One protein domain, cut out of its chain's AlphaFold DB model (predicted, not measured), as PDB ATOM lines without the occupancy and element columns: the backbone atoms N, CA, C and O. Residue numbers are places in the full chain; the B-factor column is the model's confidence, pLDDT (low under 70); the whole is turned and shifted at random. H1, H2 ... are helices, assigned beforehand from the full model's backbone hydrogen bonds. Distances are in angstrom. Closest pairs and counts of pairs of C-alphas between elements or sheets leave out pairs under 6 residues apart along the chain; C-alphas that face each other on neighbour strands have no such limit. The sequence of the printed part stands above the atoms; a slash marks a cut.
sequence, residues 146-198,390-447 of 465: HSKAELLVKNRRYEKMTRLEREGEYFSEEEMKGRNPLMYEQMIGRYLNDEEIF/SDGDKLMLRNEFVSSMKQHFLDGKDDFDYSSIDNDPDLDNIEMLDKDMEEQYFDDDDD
ATOM      1  N   HIS A 146     133.982 166.497 156.555       63.91
ATOM      2  CA  HIS A 146     133.523 167.780 156.035       63.91
ATOM      3  C   HIS A 146     131.989 167.761 155.998       63.91
ATOM      4  O   HIS A 146     131.378 166.738 155.685       63.91
ATOM      5  N   SER A 147     131.335 168.874 156.328       78.88
ATOM      6  CA  SER A 147     129.871 168.927 156.193       78.88
ATOM      7  C   SER A 147     129.455 168.784 154.721       78.88
ATOM      8  O   SER A 147     130.214 169.157 153.832       78.88
ATOM      9  N   LYS A 148     128.224 168.340 154.420       78.50
ATOM     10  CA  LYS A 148     127.746 168.264 153.021       78.50
ATOM     11  C   LYS A 148     127.887 169.597 152.262       78.50
ATOM     12  O   LYS A 148     128.176 169.599 151.073       78.50
ATOM     13  N   ALA A 149     127.728 170.730 152.952       82.62
ATOM     14  CA  ALA A 149     127.952 172.062 152.383       82.62
ATOM     15  C   ALA A 149     129.438 172.354 152.087       82.62
ATOM     16  O   ALA A 149     129.755 173.048 151.129       82.62
ATOM     17  N   GLU A 150     130.342 171.816 152.895       84.62
ATOM     18  CA  GLU A 150     131.792 171.974 152.773       84.62
ATOM     19  C   GLU A 150     132.377 171.046 151.695       84.62
ATOM     20  O   GLU A 150     133.220 171.492 150.925       84.62
ATOM     21  N   LEU A 151     131.856 169.817 151.559       85.06
ATOM     22  CA  LEU A 151     132.117 168.939 150.408       85.06
ATOM     23  C   LEU A 151     131.659 169.597 149.100       85.06
ATOM     24  O   LEU A 151     132.451 169.712 148.172       85.06
ATOM     25  N   LEU A 152     130.434 170.141 149.053       87.62
ATOM     26  CA  LEU A 152     129.937 170.905 147.898       87.62
ATOM     27  C   LEU A 152     130.885 172.054 147.512       87.62
ATOM     28  O   LEU A 152     131.257 172.177 146.348       87.62
ATOM     29  N   VAL A 153     131.326 172.864 148.480       91.38
ATOM     30  CA  VAL A 153     132.303 173.941 148.239       91.38
ATOM     31  C   VAL A 153     133.635 173.386 147.723       91.38
ATOM     32  O   VAL A 153     134.173 173.903 146.744       91.38
ATOM     33  N   LYS A 154     134.156 172.310 148.322       90.69
ATOM     34  CA  LYS A 154     135.418 171.677 147.910       90.69
ATOM     35  C   LYS A 154     135.337 171.108 146.489       90.69
ATOM     36  O   LYS A 154     136.271 171.307 145.717       90.69
ATOM     37  N   ASN A 155     134.208 170.508 146.112       91.38
ATOM     38  CA  ASN A 155     133.960 169.958 144.777       91.38
ATOM     39  C   ASN A 155     133.812 171.065 143.722       91.38
ATOM     40  O   ASN A 155     134.417 170.973 142.655       91.38
ATOM     41  N   ARG A 156     133.108 172.164 144.034       93.19
ATOM     42  CA  ARG A 156     133.028 173.350 143.153       93.19
ATOM     43  C   ARG A 156     134.397 173.984 142.924       93.19
ATOM     44  O   ARG A 156     134.765 174.306 141.793       93.19
ATOM     45  N   ARG A 157     135.186 174.129 143.997       94.12
ATOM     46  CA  ARG A 157     136.575 174.602 143.920       94.12
ATOM     47  C   ARG A 157     137.448 173.639 143.124       94.12
ATOM     48  O   ARG A 157     138.246 174.108 142.323       94.12
ATOM     49  N   TYR A 158     137.273 172.327 143.276       94.12
ATOM     50  CA  TYR A 158     137.980 171.325 142.480       94.12
ATOM     51  C   TYR A 158     137.660 171.456 140.984       94.12
ATOM     52  O   TYR A 158     138.578 171.623 140.188       94.12
ATOM     53  N   GLU A 159     136.381 171.528 140.603       94.12
ATOM     54  CA  GLU A 159     135.963 171.791 139.217       94.12
ATOM     55  C   GLU A 159     136.573 173.083 138.654       94.12
ATOM     56  O   GLU A 159     137.106 173.096 137.538       94.12
ATOM     57  N   LYS A 160     136.559 174.178 139.426       94.69
ATOM     58  CA  LYS A 160     137.194 175.431 138.998       94.69
ATOM     59  C   LYS A 160     138.710 175.280 138.845       94.69
ATOM     60  O   LYS A 160     139.255 175.749 137.848       94.69
ATOM     61  N   MET A 161     139.370 174.617 139.792       95.12
ATOM     62  CA  MET A 161     140.808 174.343 139.785       95.12
ATOM     63  C   MET A 161     141.204 173.533 138.545       95.12
ATOM     64  O   MET A 161     142.099 173.946 137.814       95.12
ATOM     65  N   THR A 162     140.470 172.466 138.217       93.81
ATOM     66  CA  THR A 162     140.698 171.652 137.013       93.81
ATOM     67  C   THR A 162     140.463 172.432 135.712       93.81
ATOM     68  O   THR A 162     141.140 172.184 134.712       93.81
ATOM     69  N   ARG A 163     139.530 173.397 135.688       93.25
ATOM     70  CA  ARG A 163     139.364 174.318 134.544       93.25
ATOM     71  C   ARG A 163     140.577 175.252 134.405       93.25
ATOM     72  O   ARG A 163     141.148 175.313 133.321       93.25
ATOM     73  N   LEU A 164     141.017 175.877 135.499       93.69
ATOM     74  CA  LEU A 164     142.188 176.767 135.539       93.69
ATOM     75  C   LEU A 164     143.506 176.043 135.202       93.69
ATOM     76  O   LEU A 164     144.366 176.605 134.527       93.69
ATOM     77  N   GLU A 165     143.670 174.784 135.618       92.31
ATOM     78  CA  GLU A 165     144.820 173.948 135.245       92.31
ATOM     79  C   GLU A 165     144.840 173.641 133.740       92.31
ATOM     80  O   GLU A 165     145.898 173.682 133.118       92.31
ATOM     81  N   ARG A 166     143.672 173.397 133.130       92.38
ATOM     82  CA  ARG A 166     143.551 173.182 131.679       92.38
ATOM     83  C   ARG A 166     143.833 174.451 130.868       92.38
ATOM     84  O   ARG A 166     144.330 174.353 129.750       92.38
ATOM     85  N   GLU A 167     143.488 175.616 131.412       92.88
ATOM     86  CA  GLU A 167     143.798 176.931 130.835       92.88
ATOM     87  C   GLU A 167     145.298 177.265 130.967       92.88
ATOM     88  O   GLU A 167     145.862 177.918 130.094       92.88
ATOM     89  N   GLY A 168     145.969 176.763 132.010       89.00
ATOM     90  CA  GLY A 168     147.430 176.784 132.167       89.00
ATOM     91  C   GLY A 168     148.031 178.118 132.628       89.00
ATOM     92  O   GLY A 168     149.180 178.146 133.060       89.00
ATOM     93  N   GLU A 169     147.266 179.210 132.589       90.88
ATOM     94  CA  GLU A 169     147.723 180.543 133.005       90.88
ATOM     95  C   GLU A 169     147.867 180.640 134.537       90.88
ATOM     96  O   GLU A 169     148.950 180.925 135.048       90.88
ATOM     97  N   TYR A 170     146.803 180.324 135.285       92.25
ATOM     98  CA  TYR A 170     146.736 180.537 136.741       92.25
ATOM     99  C   TYR A 170     147.711 179.666 137.551       92.25
ATOM    100  O   TYR A 170     148.241 180.113 138.569       92.25
ATOM    101  N   PHE A 171     147.969 178.433 137.104       93.56
ATOM    102  CA  PHE A 171     148.938 177.508 137.712       93.56
ATOM    103  C   PHE A 171     150.298 177.510 136.991       93.56
ATOM    104  O   PHE A 171     151.066 176.554 137.100       93.56
ATOM    105  N   SER A 172     150.624 178.580 136.260       92.56
ATOM    106  CA  SER A 172     151.978 178.788 135.741       92.56
ATOM    107  C   SER A 172     152.967 179.102 136.875       92.56
ATOM    108  O   SER A 172     152.599 179.678 137.902       92.56
ATOM    109  N   GLU A 173     154.240 178.724 136.703       88.75
ATOM    110  CA  GLU A 173     155.284 178.924 137.725       88.75
ATOM    111  C   GLU A 173     155.435 180.407 138.113       88.75
ATOM    112  O   GLU A 173     155.661 180.716 139.283       88.75
ATOM    113  N   GLU A 174     155.252 181.328 137.162       89.38
ATOM    114  CA  GLU A 174     155.372 182.771 137.386       89.38
ATOM    115  C   GLU A 174     154.179 183.349 138.171       89.38
ATOM    116  O   GLU A 174     154.401 184.076 139.140       89.38
ATOM    117  N   GLU A 175     152.939 182.943 137.865       93.25
ATOM    118  CA  GLU A 175     151.746 183.330 138.642       93.25
ATOM    119  C   GLU A 175     151.772 182.748 140.065       93.25
ATOM    120  O   GLU A 175     151.555 183.467 141.043       93.25
ATOM    121  N   MET A 176     152.105 181.460 140.223       93.06
ATOM    122  CA  MET A 176     152.208 180.834 141.550       93.06
ATOM    123  C   MET A 176     153.306 181.475 142.408       93.06
ATOM    124  O   MET A 176     153.112 181.694 143.604       93.06
ATOM    125  N   LYS A 177     154.445 181.827 141.801       91.50
ATOM    126  CA  LYS A 177     155.525 182.578 142.456       91.50
ATOM    127  C   LYS A 177     155.111 184.005 142.817       91.50
ATOM    128  O   LYS A 177     155.536 184.501 143.857       91.50
ATOM    129  N   GLY A 178     154.305 184.662 141.981       89.75
ATOM    130  CA  GLY A 178     153.737 185.979 142.271       89.75
ATOM    131  C   GLY A 178     152.816 185.952 143.492       89.75
ATOM    132  O   GLY A 178     152.936 186.812 144.366       89.75
ATOM    133  N   ARG A 179     151.958 184.927 143.585       91.88
ATOM    134  CA  ARG A 179     150.995 184.738 144.684       91.88
ATOM    135  C   ARG A 179     151.649 184.277 145.991       91.88
ATOM    136  O   ARG A 179     151.317 184.807 147.048       91.88
ATOM    137  N   ASN A 180     152.611 183.348 145.947       89.50
ATOM    138  CA  ASN A 180     153.328 182.875 147.140       89.50
ATOM    139  C   ASN A 180     154.866 182.858 146.960       89.50
ATOM    140  O   ASN A 180     155.487 181.793 146.851       89.50
ATOM    141  N   PRO A 181     155.520 184.037 146.977       90.88
ATOM    142  CA  PRO A 181     156.959 184.149 146.729       90.88
ATOM    143  C   PRO A 181     157.820 183.531 147.838       90.88
ATOM    144  O   PRO A 181     158.939 183.097 147.570       90.88
ATOM    145  N   LEU A 182     157.320 183.471 149.080       90.44
ATOM    146  CA  LEU A 182     158.053 182.876 150.201       90.44
ATOM    147  C   LEU A 182     158.147 181.354 150.057       90.44
ATOM    148  O   LEU A 182     159.228 180.793 150.236       90.44
ATOM    149  N   MET A 183     157.035 180.700 149.714       88.12
ATOM    150  CA  MET A 183     157.005 179.254 149.508       88.12
ATOM    151  C   MET A 183     157.818 178.847 148.276       88.12
ATOM    152  O   MET A 183     158.609 177.909 148.349       88.12
ATOM    153  N   TYR A 184     157.715 179.617 147.185       89.81
ATOM    154  CA  TYR A 184     158.559 179.427 146.005       89.81
ATOM    155  C   TYR A 184     160.053 179.498 146.351       89.81
ATOM    156  O   TYR A 184     160.828 178.634 145.944       89.81
ATOM    157  N   GLU A 185     160.481 180.502 147.125       88.38
ATOM    158  CA  GLU A 185     161.879 180.629 147.549       88.38
ATOM    159  C   GLU A 185     162.322 179.441 148.415       88.38
ATOM    160  O   GLU A 185     163.432 178.937 148.247       88.38
ATOM    161  N   GLN A 186     161.461 178.964 149.319       88.06
ATOM    162  CA  GLN A 186     161.761 177.832 150.196       88.06
ATOM    163  C   GLN A 186     161.913 176.505 149.441       88.06
ATOM    164  O   GLN A 186     162.854 175.772 149.739       88.06
ATOM    165  N   MET A 187     161.027 176.210 148.486       85.88
ATOM    166  CA  MET A 187     160.980 174.909 147.800       85.88
ATOM    167  C   MET A 187     161.797 174.859 146.507       85.88
ATOM    168  O   MET A 187     162.343 173.817 146.170       85.88
ATOM    169  N   ILE A 188     161.895 175.973 145.773       87.31
ATOM    170  CA  ILE A 188     162.531 176.027 144.446       87.31
ATOM    171  C   ILE A 188     163.711 177.005 144.457       87.31
ATOM    172  O   ILE A 188     164.824 176.634 144.080       87.31
ATOM    173  N   GLY A 189     163.501 178.246 144.915       83.88
ATOM    174  CA  GLY A 189     164.480 179.339 144.803       83.88
ATOM    175  C   GLY A 189     165.842 179.032 145.435       83.88
ATOM    176  O   GLY A 189     166.884 179.285 144.824       83.88
ATOM    177  N   ARG A 190     165.840 178.374 146.601       83.25
ATOM    178  CA  ARG A 190     167.044 177.891 147.300       83.25
ATOM    179  C   ARG A 190     167.910 176.918 146.502       83.25
ATOM    180  O   ARG A 190     169.085 176.807 146.831       83.25
ATOM    181  N   TYR A 191     167.373 176.238 145.493       82.44
ATOM    182  CA  TYR A 191     168.059 175.167 144.754       82.44
ATOM    183  C   TYR A 191     168.335 175.522 143.284       82.44
ATOM    184  O   TYR A 191     168.932 174.727 142.556       82.44
ATOM    185  N   LEU A 192     167.949 176.726 142.845       78.62
ATOM    186  CA  LEU A 192     168.293 177.247 141.522       78.62
ATOM    187  C   LEU A 192     169.798 177.539 141.428       78.62
ATOM    188  O   LEU A 192     170.366 178.241 142.266       78.62
ATOM    189  N   ASN A 193     170.448 177.056 140.373       77.12
ATOM    190  CA  ASN A 193     171.851 177.351 140.090       77.12
ATOM    191  C   ASN A 193     172.050 178.806 139.618       77.12
ATOM    192  O   ASN A 193     171.107 179.472 139.191       77.12
ATOM    193  N   ASP A 194     173.292 179.313 139.659       72.25
ATOM    194  CA  ASP A 194     173.583 180.707 139.264       72.25
ATOM    195  C   ASP A 194     173.159 180.994 137.813       72.25
ATOM    196  O   ASP A 194     172.686 182.089 137.519       72.25
ATOM    197  N   GLU A 195     173.256 180.003 136.922       72.62
ATOM    198  CA  GLU A 195     172.814 180.095 135.524       72.62
ATOM    199  C   GLU A 195     171.282 180.186 135.389       72.62
ATOM    200  O   GLU A 195     170.784 181.019 134.631       72.62
ATOM    201  N   GLU A 196     170.535 179.394 136.168       74.31
ATOM    202  CA  GLU A 196     169.061 179.407 136.205       74.31
ATOM    203  C   GLU A 196     168.544 180.751 136.753       74.31
ATOM    204  O   GLU A 196     167.626 181.360 136.203       74.31
ATOM    205  N   ILE A 197     169.199 181.281 137.791       71.94
ATOM    206  CA  ILE A 197     168.902 182.609 138.344       71.94
ATOM    207  C   ILE A 197     169.222 183.706 137.324       71.94
ATOM    208  O   ILE A 197     168.433 184.639 137.159       71.94
ATOM    209  N   PHE A 198     170.345 183.606 136.606       69.19
ATOM    210  CA  PHE A 198     170.708 184.592 135.588       69.19
ATOM    211  C   PHE A 198     169.732 184.587 134.403       69.19
ATOM    212  O   PHE A 198     169.437 185.654 133.863       69.19
ATOM    213  N   SER A 390     170.061 167.181 142.751       86.81
ATOM    214  CA  SER A 390     169.849 166.528 141.455       86.81
ATOM    215  C   SER A 390     168.677 167.157 140.700       86.81
ATOM    216  O   SER A 390     167.700 167.615 141.295       86.81
ATOM    217  N   ASP A 391     168.727 167.138 139.367       81.62
ATOM    218  CA  ASP A 391     167.624 167.648 138.543       81.62
ATOM    219  C   ASP A 391     166.329 166.825 138.718       81.62
ATOM    220  O   ASP A 391     165.238 167.346 138.479       81.62
ATOM    221  N   GLY A 392     166.435 165.574 139.191       85.00
ATOM    222  CA  GLY A 392     165.292 164.744 139.595       85.00
ATOM    223  C   GLY A 392     164.582 165.297 140.832       85.00
ATOM    224  O   GLY A 392     163.390 165.591 140.782       85.00
ATOM    225  N   ASP A 393     165.313 165.525 141.918       84.50
ATOM    226  CA  ASP A 393     164.749 166.030 143.174       84.50
ATOM    227  C   ASP A 393     164.276 167.490 143.020       84.50
ATOM    228  O   ASP A 393     163.229 167.865 143.545       84.50
ATOM    229  N   LYS A 394     164.940 168.302 142.177       84.38
ATOM    230  CA  LYS A 394     164.409 169.612 141.741       84.38
ATOM    231  C   LYS A 394     163.045 169.503 141.045       84.38
ATOM    232  O   LYS A 394     162.245 170.435 141.135       84.38
ATOM    233  N   LEU A 395     162.781 168.427 140.300       88.56
ATOM    234  CA  LEU A 395     161.478 168.191 139.672       88.56
ATOM    235  C   LEU A 395     160.438 167.745 140.710       88.56
ATOM    236  O   LEU A 395     159.304 168.214 140.653       88.56
ATOM    237  N   MET A 396     160.825 166.919 141.688       88.56
ATOM    238  CA  MET A 396     159.959 166.552 142.817       88.56
ATOM    239  C   MET A 396     159.541 167.787 143.625       88.56
ATOM    240  O   MET A 396     158.347 168.023 143.781       88.56
ATOM    241  N   LEU A 397     160.492 168.644 144.014       89.06
ATOM    242  CA  LEU A 397     160.235 169.904 144.726       89.06
ATOM    243  C   LEU A 397     159.319 170.863 143.943       89.06
ATOM    244  O   LEU A 397     158.459 171.523 144.527       89.06
ATOM    245  N   ARG A 398     159.456 170.926 142.607       89.69
ATOM    246  CA  ARG A 398     158.521 171.677 141.747       89.69
ATOM    247  C   ARG A 398     157.116 171.071 141.767       89.69
ATOM    248  O   ARG A 398     156.148 171.815 141.893       89.69
ATOM    249  N   ASN A 399     156.993 169.750 141.664       91.44
ATOM    250  CA  ASN A 399     155.696 169.068 141.701       91.44
ATOM    251  C   ASN A 399     155.012 169.219 143.071       91.44
ATOM    252  O   ASN A 399     153.805 169.446 143.134       91.44
ATOM    253  N   GLU A 400     155.774 169.148 144.162       92.81
ATOM    254  CA  GLU A 400     155.293 169.375 145.526       92.81
ATOM    255  C   GLU A 400     154.817 170.826 145.716       92.81
ATOM    256  O   GLU A 400     153.709 171.051 146.208       92.81
ATOM    257  N   PHE A 401     155.580 171.813 145.227       93.62
ATOM    258  CA  PHE A 401     155.172 173.224 145.214       93.62
ATOM    259  C   PHE A 401     153.842 173.425 144.470       93.62
ATOM    260  O   PHE A 401     152.912 174.014 145.021       93.62
ATOM    261  N   VAL A 402     153.710 172.878 143.255       92.81
ATOM    262  CA  VAL A 402     152.457 172.916 142.475       92.81
ATOM    263  C   VAL A 402     151.306 172.269 143.249       92.81
ATOM    264  O   VAL A 402     150.212 172.830 143.320       92.81
ATOM    265  N   SER A 403     151.546 171.108 143.860       94.25
ATOM    266  CA  SER A 403     150.534 170.357 144.611       94.25
ATOM    267  C   SER A 403     150.063 171.128 145.845       94.25
ATOM    268  O   SER A 403     148.862 171.215 146.103       94.25
ATOM    269  N   SER A 404     150.982 171.781 146.558       92.94
ATOM    270  CA  SER A 404     150.635 172.639 147.687       92.94
ATOM    271  C   SER A 404     149.882 173.897 147.252       92.94
ATOM    272  O   SER A 404     148.910 174.274 147.904       92.94
ATOM    273  N   MET A 405     150.241 174.527 146.128       94.31
ATOM    274  CA  MET A 405     149.479 175.661 145.584       94.31
ATOM    275  C   MET A 405     148.051 175.250 145.185       94.31
ATOM    276  O   MET A 405     147.100 175.971 145.484       94.31
ATOM    277  N   LYS A 406     147.858 174.054 144.609       93.62
ATOM    278  CA  LYS A 406     146.515 173.488 144.378       93.62
ATOM    279  C   LYS A 406     145.754 173.251 145.686       93.62
ATOM    280  O   LYS A 406     144.567 173.566 145.752       93.62
ATOM    281  N   GLN A 407     146.412 172.760 146.738       92.62
ATOM    282  CA  GLN A 407     145.766 172.576 148.041       92.62
ATOM    283  C   GLN A 407     145.363 173.913 148.681       92.62
ATOM    284  O   GLN A 407     144.247 174.029 149.180       92.62
ATOM    285  N   HIS A 408     146.208 174.949 148.604       93.31
ATOM    286  CA  HIS A 408     145.854 176.305 149.041       93.31
ATOM    287  C   HIS A 408     144.630 176.843 148.287       93.31
ATOM    288  O   HIS A 408     143.755 177.452 148.911       93.31
ATOM    289  N   PHE A 409     144.524 176.560 146.982       95.00
ATOM    290  CA  PHE A 409     143.343 176.908 146.198       95.00
ATOM    291  C   PHE A 409     142.075 176.220 146.727       95.00
ATOM    292  O   PHE A 409     141.082 176.900 146.979       95.00
ATOM    293  N   LEU A 410     142.102 174.898 146.943       93.00
ATOM    294  CA  LEU A 410     140.956 174.137 147.468       93.00
ATOM    295  C   LEU A 410     140.556 174.589 148.884       93.00
ATOM    296  O   LEU A 410     139.370 174.787 149.163       93.00
ATOM    297  N   ASP A 411     141.540 174.824 149.753       90.50
ATOM    298  CA  ASP A 411     141.347 175.287 151.131       90.50
ATOM    299  C   ASP A 411     140.740 176.698 151.221       90.50
ATOM    300  O   ASP A 411     140.174 177.060 152.254       90.50
ATOM    301  N   GLY A 412     140.817 177.510 150.161       91.38
ATOM    302  CA  GLY A 412     140.350 178.901 150.191       91.38
ATOM    303  C   GLY A 412     141.387 179.892 150.722       91.38
ATOM    304  O   GLY A 412     141.016 180.929 151.266       91.38
ATOM    305  N   LYS A 413     142.676 179.541 150.645       90.00
ATOM    306  CA  LYS A 413     143.810 180.311 151.192       90.00
ATOM    307  C   LYS A 413     144.572 181.107 150.125       90.00
ATOM    308  O   LYS A 413     145.569 181.745 150.454       90.00
ATOM    309  N   ASP A 414     144.150 181.011 148.870       91.19
ATOM    310  CA  ASP A 414     144.795 181.650 147.725       91.19
ATOM    311  C   ASP A 414     144.259 183.072 147.483       91.19
ATOM    312  O   ASP A 414     143.204 183.450 147.997       91.19
ATOM    313  N   ASP A 415     144.960 183.860 146.668       88.38
ATOM    314  CA  ASP A 415     144.486 185.180 146.231       88.38
ATOM    315  C   ASP A 415     143.499 185.009 145.059       88.38
ATOM    316  O   ASP A 415     143.860 185.069 143.879       88.38
ATOM    317  N   PHE A 416     142.251 184.666 145.393       90.94
ATOM    318  CA  PHE A 416     141.166 184.401 144.444       90.94
ATOM    319  C   PHE A 416     139.795 184.804 145.021       90.94
ATOM    320  O   PHE A 416     139.551 184.666 146.219       90.94
ATOM    321  N   ASP A 417     138.853 185.259 144.181       90.44
ATOM    322  CA  ASP A 417     137.483 185.563 144.631       90.44
ATOM    323  C   ASP A 417     136.609 184.300 144.707       90.44
ATOM    324  O   ASP A 417     135.806 183.992 143.817       90.44
ATOM    325  N   TYR A 418     136.752 183.576 145.815       93.06
ATOM    326  CA  TYR A 418     135.977 182.374 146.134       93.06
ATOM    327  C   TYR A 418     134.460 182.593 146.171       93.06
ATOM    328  O   TYR A 418     133.699 181.668 145.882       93.06
ATOM    329  N   SER A 419     134.000 183.818 146.443       89.81
ATOM    330  CA  SER A 419     132.571 184.166 146.501       89.81
ATOM    331  C   SER A 419     131.839 183.817 145.202       89.81
ATOM    332  O   SER A 419     130.657 183.460 145.232       89.81
ATOM    333  N   SER A 420     132.558 183.922 144.078       87.25
ATOM    334  CA  SER A 420     132.064 183.662 142.725       87.25
ATOM    335  C   SER A 420     131.895 182.178 142.385       87.25
ATOM    336  O   SER A 420     131.119 181.872 141.487       87.25
ATOM    337  N   ILE A 421     132.577 181.269 143.096       91.19
ATOM    338  CA  ILE A 421     132.598 179.825 142.788       91.19
ATOM    339  C   ILE A 421     131.957 178.962 143.874       91.19
ATOM    340  O   ILE A 421     131.307 177.970 143.560       91.19
ATOM    341  N   ASP A 422     132.043 179.365 145.144       91.44
ATOM    342  CA  ASP A 422     131.486 178.603 146.270       91.44
ATOM    343  C   ASP A 422     129.950 178.474 146.192       91.44
ATOM    344  O   ASP A 422     129.367 177.555 146.770       91.44
ATOM    345  N   ASN A 423     129.289 179.370 145.448       88.00
ATOM    346  CA  ASN A 423     127.836 179.419 145.256       88.00
ATOM    347  C   ASN A 423     127.383 179.116 143.813       88.00
ATOM    348  O   ASN A 423     126.197 179.267 143.525       88.00
ATOM    349  N   ASP A 424     128.293 178.726 142.916       89.38
ATOM    350  CA  ASP A 424     127.981 178.488 141.501       89.38
ATOM    351  C   ASP A 424     127.467 177.048 141.272       89.38
ATOM    352  O   ASP A 424     128.228 176.096 141.473       89.38
ATOM    353  N   PRO A 425     126.199 176.849 140.857       86.88
ATOM    354  CA  PRO A 425     125.672 175.522 140.549       86.88
ATOM    355  C   PRO A 425     126.243 174.927 139.248       86.88
ATOM    356  O   PRO A 425     126.205 173.711 139.087       86.88
ATOM    357  N   ASP A 426     126.821 175.724 138.339       88.44
ATOM    358  CA  ASP A 426     127.449 175.219 137.101       88.44
ATOM    359  C   ASP A 426     128.844 174.583 137.360       88.44
ATOM    360  O   ASP A 426     129.536 174.116 136.439       88.44
ATOM    361  N   LEU A 427     129.260 174.554 138.634       89.31
ATOM    362  CA  LEU A 427     130.409 173.822 139.171       89.31
ATOM    363  C   LEU A 427     130.003 172.588 140.008       89.31
ATOM    364  O   LEU A 427     130.885 171.906 140.530       89.31
ATOM    365  N   ASP A 428     128.709 172.266 140.137       86.50
ATOM    366  CA  ASP A 428     128.257 171.052 140.835       86.50
ATOM    367  C   ASP A 428     128.507 169.798 139.976       86.50
ATOM    368  O   ASP A 428     127.698 169.415 139.127       86.50
ATOM    369  N   ASN A 429     129.636 169.120 140.210       85.75
ATOM    370  CA  ASN A 429     129.928 167.834 139.578       85.75
ATOM    371  C   ASN A 429     129.062 166.719 140.191       85.75
ATOM    372  O   ASN A 429     129.400 166.142 141.222       85.75
ATOM    373  N   ILE A 430     127.947 166.403 139.523       85.00
ATOM    374  CA  ILE A 430     126.976 165.380 139.945       85.00
ATOM    375  C   ILE A 430     127.642 164.013 140.184       85.00
ATOM    376  O   ILE A 430     127.289 163.339 141.143       85.00
ATOM    377  N   GLU A 431     128.639 163.621 139.380       87.88
ATOM    378  CA  GLU A 431     129.325 162.328 139.546       87.88
ATOM    379  C   GLU A 431     130.159 162.276 140.838       87.88
ATOM    380  O   GLU A 431     130.260 161.220 141.459       87.88
ATOM    381  N   MET A 432     130.736 163.404 141.267       84.00
ATOM    382  CA  MET A 432     131.366 163.497 142.589       84.00
ATOM    383  C   MET A 432     130.320 163.486 143.703       84.00
ATOM    384  O   MET A 432     130.504 162.784 144.685       84.00
ATOM    385  N   LEU A 433     129.195 164.192 143.543       84.06
ATOM    386  CA  LEU A 433     128.141 164.211 144.565       84.06
ATOM    387  C   LEU A 433     127.501 162.838 144.786       84.06
ATOM    388  O   LEU A 433     127.191 162.500 145.926       84.06
ATOM    389  N   ASP A 434     127.306 162.055 143.726       83.75
ATOM    390  CA  ASP A 434     126.784 160.692 143.837       83.75
ATOM    391  C   ASP A 434     127.777 159.779 144.578       83.75
ATOM    392  O   ASP A 434     127.350 159.013 145.441       83.75
ATOM    393  N   LYS A 435     129.091 159.927 144.337       85.06
ATOM    394  CA  LYS A 435     130.146 159.207 145.078       85.06
ATOM    395  C   LYS A 435     130.239 159.645 146.535       85.06
ATOM    396  O   LYS A 435     130.217 158.786 147.400       85.06
ATOM    397  N   ASP A 436     130.242 160.946 146.825       83.62
ATOM    398  CA  ASP A 436     130.245 161.466 148.201       83.62
ATOM    399  C   ASP A 436     129.023 160.964 148.998       83.62
ATOM    400  O   ASP A 436     129.106 160.722 150.202       83.62
ATOM    401  N   MET A 437     127.864 160.818 148.341       79.50
ATOM    402  CA  MET A 437     126.651 160.258 148.951       79.50
ATOM    403  C   MET A 437     126.721 158.736 149.131       79.50
ATOM    404  O   MET A 437     126.204 158.236 150.129       79.50
ATOM    405  N   GLU A 438     127.332 158.011 148.194       84.44
ATOM    406  CA  GLU A 438     127.585 156.569 148.295       84.44
ATOM    407  C   GLU A 438     128.604 156.265 149.406       84.44
ATOM    408  O   GLU A 438     128.337 155.426 150.264       84.44
ATOM    409  N   GLU A 439     129.713 157.005 149.463       82.25
ATOM    410  CA  GLU A 439     130.696 156.944 150.546       82.25
ATOM    411  C   GLU A 439     130.034 157.240 151.891       82.25
ATOM    412  O   GLU A 439     130.139 156.410 152.785       82.25
ATOM    413  N   GLN A 440     129.268 158.335 152.024       80.88
ATOM    414  CA  GLN A 440     128.542 158.632 153.267       80.88
ATOM    415  C   GLN A 440     127.606 157.482 153.686       80.88
ATOM    416  O   GLN A 440     127.512 157.177 154.872       80.88
ATOM    417  N   TYR A 441     126.918 156.851 152.732       78.19
ATOM    418  CA  TYR A 441     126.025 155.725 153.004       78.19
ATOM    419  C   TYR A 441     126.793 154.514 153.571       78.19
ATOM    420  O   TYR A 441     126.393 153.975 154.600       78.19
ATOM    421  N   PHE A 442     127.935 154.143 152.983       70.88
ATOM    422  CA  PHE A 442     128.799 153.086 153.530       70.88
ATOM    423  C   PHE A 442     129.408 153.451 154.897       70.88
ATOM    424  O   PHE A 442     129.496 152.598 155.778       70.88
ATOM    425  N   ASP A 443     129.790 154.717 155.088       65.00
ATOM    426  CA  ASP A 443     130.410 155.239 156.314       65.00
ATOM    427  C   ASP A 443     129.431 155.299 157.511       65.00
ATOM    428  O   ASP A 443     129.869 155.386 158.663       65.00
ATOM    429  N   ASP A 444     128.118 155.295 157.248       62.50
ATOM    430  CA  ASP A 444     127.048 155.275 158.255       62.50
ATOM    431  C   ASP A 444     126.460 153.846 158.460       62.50
ATOM    432  O   ASP A 444     126.050 153.524 159.576       62.50
ATOM    433  N   ASP A 445     126.485 152.960 157.449       54.19
ATOM    434  CA  ASP A 445     126.045 151.545 157.549       54.19
ATOM    435  C   ASP A 445     126.966 150.677 158.447       54.19
ATOM    436  O   ASP A 445     126.518 149.696 159.049       54.19
ATOM    437  N   ASP A 446     128.242 151.051 158.597       54.97
ATOM    438  CA  ASP A 446     129.231 150.373 159.459       54.97
ATOM    439  C   ASP A 446     128.864 150.400 160.967       54.97
ATOM    440  O   ASP A 446     129.414 149.631 161.762       54.97
ATOM    441  N   ASP A 447     127.934 151.274 161.379       54.88
ATOM    442  CA  ASP A 447     127.468 151.405 162.767       54.88
ATOM    443  C   ASP A 447     126.224 150.524 163.096       54.88
ATOM    444  O   ASP A 447     125.894 150.398 164.280       54.88
TER     445      ASP A 447
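This is residues 146 to 198 and 390 to 447 of the 465 residues of an uncharacterized protein of Helobdella robusta (UniProt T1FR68). This is an elongated, loosely built row of helices, in which the end of long H5, residues 406 to 411, meets residues 154 to 161 of long H1 at an angle. Short H3 packs on H5 with H2 close by, while H4 and H6 lie at opposite ends of the length, and residues 441 to 447 stick out. The 111 printed residues hold six named helices, H1 to H6 in chain order, and no named strand: all helix. The whole is loose, with a radius of gyration of the C-alphas of 17.7 A, and spans 57 by 33 by 21 A.

H1, residues 148 to 167, touches H5, residues 391 to 411, at a steep tilt of 46 degrees, opposite ways; the closest C-alphas, of Arg 157 and Leu 410, are 5.7 A apart. H3, residues 181 to 187, touches residues 397 to 401 of H5, closest at the C-alphas of Met 187 and Leu 397, 5.9 A. H2, residues 173 to 179, and H3 only just touch, only at the corner, with 3 pairs of C-alphas within 8 A, the closest those of Lys 177 and Tyr 184, 5.6 A. H6, residues 430 to 445, is close to H1 but not clearly touching, with the C-alphas of Asn 155 and Met 432 closest at 7.3 A. H4, residues 194 to 198, touches no helix. In all six helices every O i to N i+4 pair is within hydrogen-bond range.

H1 begins at C-alpha 148 (127.746, 168.264, 153.021) and is 28.7 A long. H2 measures 10.0 A, H3 10.1 A and H4 6.1 A. H5 is 30.1 A long, and H6, 22.4 A, ends at C-alpha 445 (126.045, 151.545, 157.549).

The C-alphas farthest apart, of Phe 198 and Asp 447, are 60.9 A apart. Residues 199 to 389 are not printed, with 19.0 A between C-alphas 198 and 390. The link from H5 to H6 is long, 18 residues. The pLDDT is under 70 at residues 146, 198 and 443 to 447.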